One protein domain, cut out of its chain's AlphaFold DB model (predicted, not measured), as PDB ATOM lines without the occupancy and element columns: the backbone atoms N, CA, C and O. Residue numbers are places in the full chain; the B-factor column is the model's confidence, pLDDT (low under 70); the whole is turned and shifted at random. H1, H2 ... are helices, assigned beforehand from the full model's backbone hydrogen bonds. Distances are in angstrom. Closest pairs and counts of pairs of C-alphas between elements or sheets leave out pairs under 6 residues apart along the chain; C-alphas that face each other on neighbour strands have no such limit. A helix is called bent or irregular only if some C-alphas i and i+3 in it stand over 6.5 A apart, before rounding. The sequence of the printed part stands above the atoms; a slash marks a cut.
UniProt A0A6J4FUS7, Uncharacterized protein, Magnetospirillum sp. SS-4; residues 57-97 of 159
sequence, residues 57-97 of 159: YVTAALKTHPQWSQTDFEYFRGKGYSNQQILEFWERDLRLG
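This is residues 57 to 97 of the 159 residues of an uncharacterized protein of Magnetospirillum sp. SS-4 (UniProt A0A6J4FUS7). A small cluster of three helices, with the longest, H3, on one side and the shorter H1 and H2 near its first part, the centres of the three making a triangle. H1 packs on residues 83 to 87 of H3, H2 comes near H3 at a steep slant, and H1 and H2 themselves are apart, joined by residues 64 to 69. The printed part has 41 residues with three named helices, in the order H1, H2, H3 along the chain, and no named strand; the class is all helix. It is compact, with a radius of gyration of the C-alphas of 9.5 A, and rounded in outline, spanning 25 by 20 by 17 A along its three main axes.

The longest helix is H3, residues 83 to 95. It touches H1, residues 57 to 63, with residues 83 to 87 alone. The closest C-alphas of the two are those of Leu 62 and Leu 87, 6.7 A apart, and 5 pairs of C-alphas lie within 8 A. H1 and H3 run the same way at a steep tilt of 42 degrees, their centres 12.4 A apart. H2, residues 70 to 78, is close to H3 but not clearly touching, with 2 pairs of C-alphas within 8 A. The closest are those of Phe 76 and Ile 86, at 7.1 A. H2 and H3 run opposite ways at a steep tilt of 49 degrees, with 13.3 A from centre to centre. H1 and H2 are apart. In H1, H2 and H3 every O i to N i+4 pair is within hydrogen-bond range.

H3, 13 residues from Asn 83 to Arg 95, measures 18.3 A from first to last C-alpha; C-alpha 83 is at (-32.459, -49.698, -5.027) and C-alpha 95 at (-46.645, -57.083, 3.937). H2, 9 residues from Gln 70 to Gly 78, measures 12.3 A. H1, 7 residues from Tyr 57 to Lys 63, measures 9.8 A, and its C-alpha 57 is at (-27.979, -44.244, 2.965). None of the three helices is bent or irregular.

The two C-alphas farthest apart are those of Gly 80 and Gly 97, at 25.5 A, and the first and last printed C-alphas, of Tyr 57 and Gly 97, are 25.3 A apart. The printed part has no cut. The link from H1 to H2, 6 residues, is short, and the link from H2 to H3, 4 residues, is tight. The mean pLDDT of the printed part is 78.1; residues 57 to 61, which belong to H1, are under 70, and the mean of H1 is 63.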
ATOM      1  N   TYR A  57     -26.800 -44.120   2.109       45.66
ATOM      2  CA  TYR A  57     -27.979 -44.244   2.965       45.66
ATOM      3  C   TYR A  57     -29.002 -45.284   2.494       45.66
ATOM      4  O   TYR A  57     -29.485 -46.063   3.313       45.66
ATOM      5  N   VAL A  58     -29.306 -45.370   1.197       53.00
ATOM      6  CA  VAL A  58     -30.243 -46.379   0.673       53.00
ATOM      7  C   VAL A  58     -29.618 -47.772   0.735       53.00
ATOM      8  O   VAL A  58     -30.289 -48.748   1.053       53.00
ATOM      9  N   THR A  59     -28.307 -47.878   0.525       59.34
ATOM     10  CA  THR A  59     -27.588 -49.150   0.677       59.34
ATOM     11  C   THR A  59     -27.561 -49.608   2.141       59.34
ATOM     12  O   THR A  59     -27.646 -50.807   2.410       59.34
ATOM     13  N   ALA A  60     -27.487 -48.672   3.095       62.00
ATOM     14  CA  ALA A  60     -27.632 -48.968   4.518       62.00
ATOM     15  C   ALA A  60     -29.067 -49.395   4.873       62.00
ATOM     16  O   ALA A  60     -29.234 -50.404   5.552       62.00
ATOM     17  N   ALA A  61     -30.086 -48.696   4.360       67.00
ATOM     18  CA  ALA A  61     -31.497 -49.031   4.574       67.00
ATOM     19  C   ALA A  61     -31.882 -50.397   3.981       67.00
ATOM     20  O   ALA A  61     -32.643 -51.151   4.581       67.00
ATOM     21  N   LEU A  62     -31.307 -50.755   2.829       75.25
ATOM     22  CA  LEU A  62     -31.473 -52.086   2.252       75.25
ATOM     23  C   LEU A  62     -30.859 -53.151   3.162       75.25
ATOM     24  O   LEU A  62     -31.510 -54.152   3.417       75.25
ATOM     25  N   LYS A  63     -29.645 -52.933   3.684       77.75
ATOM     26  CA  LYS A  63     -28.952 -53.891   4.567       77.75
ATOM     27  C   LYS A  63     -29.637 -54.102   5.917       77.75
ATOM     28  O   LYS A  63     -29.461 -55.157   6.517       77.75
ATOM     29  N   THR A  64     -30.391 -53.119   6.405       79.31
ATOM     30  CA  THR A  64     -31.162 -53.233   7.653       79.31
ATOM     31  C   THR A  64     -32.563 -53.810   7.446       79.31
ATOM     32  O   THR A  64     -33.257 -54.073   8.429       79.31
ATOM     33  N   HIS A  65     -32.996 -54.021   6.199       78.75
ATOM     34  CA  HIS A  65     -34.337 -54.508   5.906       78.75
ATOM     35  C   HIS A  65     -34.507 -55.986   6.324       78.75
ATOM     36  O   HIS A  65     -33.625 -56.799   6.048       78.75
ATOM     37  N   PRO A  66     -35.650 -56.401   6.913       82.00
ATOM     38  CA  PRO A  66     -35.861 -57.793   7.337       82.00
ATOM     39  C   PRO A  66     -35.796 -58.822   6.200       82.00
ATOM     40  O   PRO A  66     -35.509 -59.985   6.450       82.00
ATOM     41  N   GLN A  67     -36.077 -58.393   4.964       78.75
ATOM     42  CA  GLN A  67     -35.990 -59.213   3.743       78.75
ATOM     43  C   GLN A  67     -34.603 -59.190   3.086       78.75
ATOM     44  O   GLN A  67     -34.424 -59.789   2.029       78.75
ATOM     45  N   TRP A  68     -33.630 -58.491   3.674       84.12
ATOM     46  CA  TRP A  68     -32.314 -58.351   3.071       84.12
ATOM     47  C   TRP A  68     -31.584 -59.690   2.973       84.12
ATOM     48  O   TRP A  68     -31.463 -60.441   3.942       84.12
ATOM     49  N   SER A  69     -31.034 -59.949   1.790       82.12
ATOM     50  CA  SER A  69     -30.143 -61.067   1.517       82.12
ATOM     51  C   SER A  69     -29.108 -60.644   0.480       82.12
ATOM     52  O   SER A  69     -29.445 -60.031  -0.536       82.12
ATOM     53  N   GLN A  70     -27.839 -60.983   0.721       81.19
ATOM     54  CA  GLN A  70     -26.729 -60.637  -0.170       81.19
ATOM     55  C   GLN A  70     -26.932 -61.205  -1.586       81.19
ATOM     56  O   GLN A  70     -26.725 -60.502  -2.571       81.19
ATOM     57  N   THR A  71     -27.386 -62.456  -1.689       79.25
ATOM     58  CA  THR A  71     -27.572 -63.141  -2.978       79.25
ATOM     59  C   THR A  71     -28.745 -62.579  -3.778       79.25
ATOM     60  O   THR A  71     -28.678 -62.488  -5.002       79.25
ATOM     61  N   ASP A  72     -29.807 -62.174  -3.087       79.06
ATOM     62  CA  ASP A  72     -31.003 -61.585  -3.689       79.06
ATOM     63  C   ASP A  72     -30.712 -60.165  -4.196       79.06
ATOM     64  O   ASP A  72     -31.052 -59.799  -5.321       79.06
ATOM     65  N   PHE A  73     -29.957 -59.387  -3.415       82.88
ATOM     66  CA  PHE A  73     -29.480 -58.074  -3.838       82.88
ATOM     67  C   PHE A  73     -28.593 -58.157  -5.089       82.88
ATOM     68  O   PHE A  73     -28.799 -57.405  -6.043       82.88
ATOM     69  N   GLU A  74     -27.639 -59.090  -5.133       82.50
ATOM     70  CA  GLU A  74     -26.794 -59.317  -6.314       82.50
ATOM     71  C   GLU A  74     -27.613 -59.737  -7.540       82.50
ATOM     72  O   GLU A  74     -27.352 -59.255  -8.644       82.50
ATOM     73  N   TYR A  75     -28.648 -60.563  -7.353       80.31
ATOM     74  CA  TYR A  75     -29.587 -60.917  -8.415       80.31
ATOM     75  C   TYR A  75     -30.311 -59.680  -8.966       80.31
ATOM     76  O   TYR A  75     -30.303 -59.453 -10.181       80.31
ATOM     77  N   PHE A  76     -30.875 -58.835  -8.101       83.62
ATOM     78  CA  PHE A  76     -31.556 -57.613  -8.531       83.62
ATOM     79  C   PHE A  76     -30.612 -56.632  -9.236       83.62
ATOM     80  O   PHE A  76     -30.985 -56.031 -10.247       83.62
ATOM     81  N   ARG A  77     -29.365 -56.516  -8.765       82.38
ATOM     82  CA  ARG A  77     -28.325 -55.710  -9.418       82.38
ATOM     83  C   ARG A  77     -27.942 -56.269 -10.785       82.38
ATOM     84  O   ARG A  77     -27.845 -55.499 -11.735       82.38
ATOM     85  N   GLY A  78     -27.806 -57.588 -10.912       77.44
ATOM     86  CA  GLY A  78     -27.560 -58.262 -12.191       77.44
ATOM     87  C   GLY A  78     -28.711 -58.114 -13.194       77.44
ATOM     88  O   GLY A  78     -28.492 -58.190 -14.400       77.44
ATOM     89  N   LYS A  79     -29.932 -57.864 -12.710       77.12
ATOM     90  CA  LYS A  79     -31.117 -57.567 -13.530       77.12
ATOM     91  C   LYS A  79     -31.317 -56.078 -13.832       77.12
ATOM     92  O   LYS A  79     -32.172 -55.756 -14.651       77.12
ATOM     93  N   GLY A  80     -30.537 -55.186 -13.219       82.12
ATOM     94  CA  GLY A  80     -30.608 -53.742 -13.455       82.12
ATOM     95  C   GLY A  80     -31.701 -53.008 -12.671       82.12
ATOM     96  O   GLY A  80     -32.062 -51.897 -13.050       82.12
ATOM     97  N   TYR A  81     -32.229 -53.591 -11.590       80.50
ATOM     98  CA  TYR A  81     -33.200 -52.900 -10.738       80.50
ATOM     99  C   TYR A  81     -32.544 -51.786  -9.915       80.50
ATOM    100  O   TYR A  81     -31.408 -51.916  -9.439       80.50
ATOM    101  N   SER A  82     -33.279 -50.687  -9.724       80.44
ATOM    102  CA  SER A  82     -32.864 -49.611  -8.825       80.44
ATOM    103  C   SER A  82     -33.083 -50.010  -7.365       80.44
ATOM    104  O   SER A  82     -33.939 -50.831  -7.040       80.44
ATOM    105  N   ASN A  83     -32.328 -49.403  -6.452       81.12
ATOM    106  CA  ASN A  83     -32.459 -49.698  -5.027       81.12
ATOM    107  C   ASN A  83     -33.865 -49.403  -4.478       81.12
ATOM    108  O   ASN A  83     -34.345 -50.131  -3.615       81.12
ATOM    109  N   GLN A  84     -34.529 -48.364  -4.995       79.75
ATOM    110  CA  GLN A  84     -35.903 -48.038  -4.620       79.75
ATOM    111  C   GLN A  84     -36.868 -49.157  -5.031       79.75
ATOM    112  O   GLN A  84     -37.686 -49.585  -4.226       79.75
ATOM    113  N   GLN A  85     -36.723 -49.688  -6.248       81.25
ATOM    114  CA  GLN A  85     -37.553 -50.798  -6.719       81.25
ATOM    115  C   GLN A  85     -37.352 -52.052  -5.865       81.25
ATOM    116  O   GLN A  85     -38.319 -52.727  -5.527       81.25
ATOM    117  N   ILE A  86     -36.107 -52.351  -5.482       84.69
ATOM    118  CA  ILE A  86     -35.791 -53.485  -4.599       84.69
ATOM    119  C   ILE A  86     -36.487 -53.318  -3.242       84.69
ATOM    120  O   ILE A  86     -37.083 -54.267  -2.736       84.69
ATOM    121  N   LEU A  87     -36.461 -52.108  -2.678       83.62
ATOM    122  CA  LEU A  87     -37.126 -51.805  -1.413       83.62
ATOM    123  C   LEU A  87     -38.649 -51.977  -1.518       83.62
ATOM    124  O   LEU A  87     -39.241 -52.646  -0.679       83.62
ATOM    125  N   GLU A  88     -39.273 -51.458  -2.577       83.62
ATOM    126  CA  GLU A  88     -40.713 -51.617  -2.831       83.62
ATOM    127  C   GLU A  88     -41.118 -53.097  -2.967       83.62
ATOM    128  O   GLU A  88     -42.154 -53.519  -2.441       83.62
ATOM    129  N   PHE A  89     -40.288 -53.915  -3.628       82.88
ATOM    130  CA  PHE A  89     -40.495 -55.364  -3.699       82.88
ATOM    131  C   PHE A  89     -40.446 -56.008  -2.315       82.88
ATOM    132  O   PHE A  89     -41.357 -56.753  -1.946       82.88
ATOM    133  N   TRP A  90     -39.421 -55.693  -1.530       86.06
ATOM    134  CA  TRP A  90     -39.256 -56.249  -0.194       86.06
ATOM    135  C   TRP A  90     -40.332 -55.786   0.793       86.06
ATOM    136  O   TRP A  90     -40.768 -56.588   1.616       86.06
ATOM    137  N   GLU A  91     -40.810 -54.546   0.716       84.06
ATOM    138  CA  GLU A  91     -41.923 -54.056   1.538       84.06
ATOM    139  C   GLU A  91     -43.239 -54.760   1.198       84.06
ATOM    140  O   GLU A  91     -44.013 -55.117   2.095       84.06
ATOM    141  N   ARG A  92     -43.500 -54.989  -0.095       83.06
ATOM    142  CA  ARG A  92     -44.653 -55.773  -0.547       83.06
ATOM    143  C   ARG A  92     -44.579 -57.196  -0.004       83.06
ATOM    144  O   ARG A  92     -45.567 -57.695   0.532       83.06
ATOM    145  N   ASP A  93     -43.421 -57.830  -0.108       81.00
ATOM    146  CA  ASP A  93     -43.219 -59.207   0.332       81.00
ATOM    147  C   ASP A  93     -43.294 -59.315   1.868       81.00
ATOM    148  O   ASP A  93     -43.928 -60.232   2.391       81.00
ATOM    149  N   LEU A  94     -42.780 -58.321   2.600       82.12
ATOM    150  CA  LEU A  94     -42.942 -58.203   4.052       82.12
ATOM    151  C   LEU A  94     -44.421 -58.067   4.447       82.12
ATOM    152  O   LEU A  94     -44.871 -58.732   5.379       82.12
ATOM    153  N   ARG A  95     -45.197 -57.254   3.717       80.38
ATOM    154  CA  ARG A  95     -46.645 -57.083   3.937       80.38
ATOM    155  C   ARG A  95     -47.427 -58.371   3.690       80.38
ATOM    156  O   ARG A  95     -48.436 -58.608   4.346       80.38
ATOM    157  N   LEU A  96     -46.959 -59.197   2.759       77.19
ATOM    158  CA  LEU A  96     -47.525 -60.512   2.467       77.19
ATOM    159  C   LEU A  96     -47.039 -61.604   3.438       77.19
ATOM    160  O   LEU A  96     -47.482 -62.746   3.334       77.19
ATOM    161  N   GLY A  97     -46.151 -61.274   4.383       78.31
ATOM    162  CA  GLY A  97     -45.573 -62.236   5.324       78.31
ATOM    163  C   GLY A  97     -44.594 -63.216   4.674       78.31
ATOM    164  O   GLY A  97     -44.316 -64.280   5.235       78.31
TER     165      GLY A  97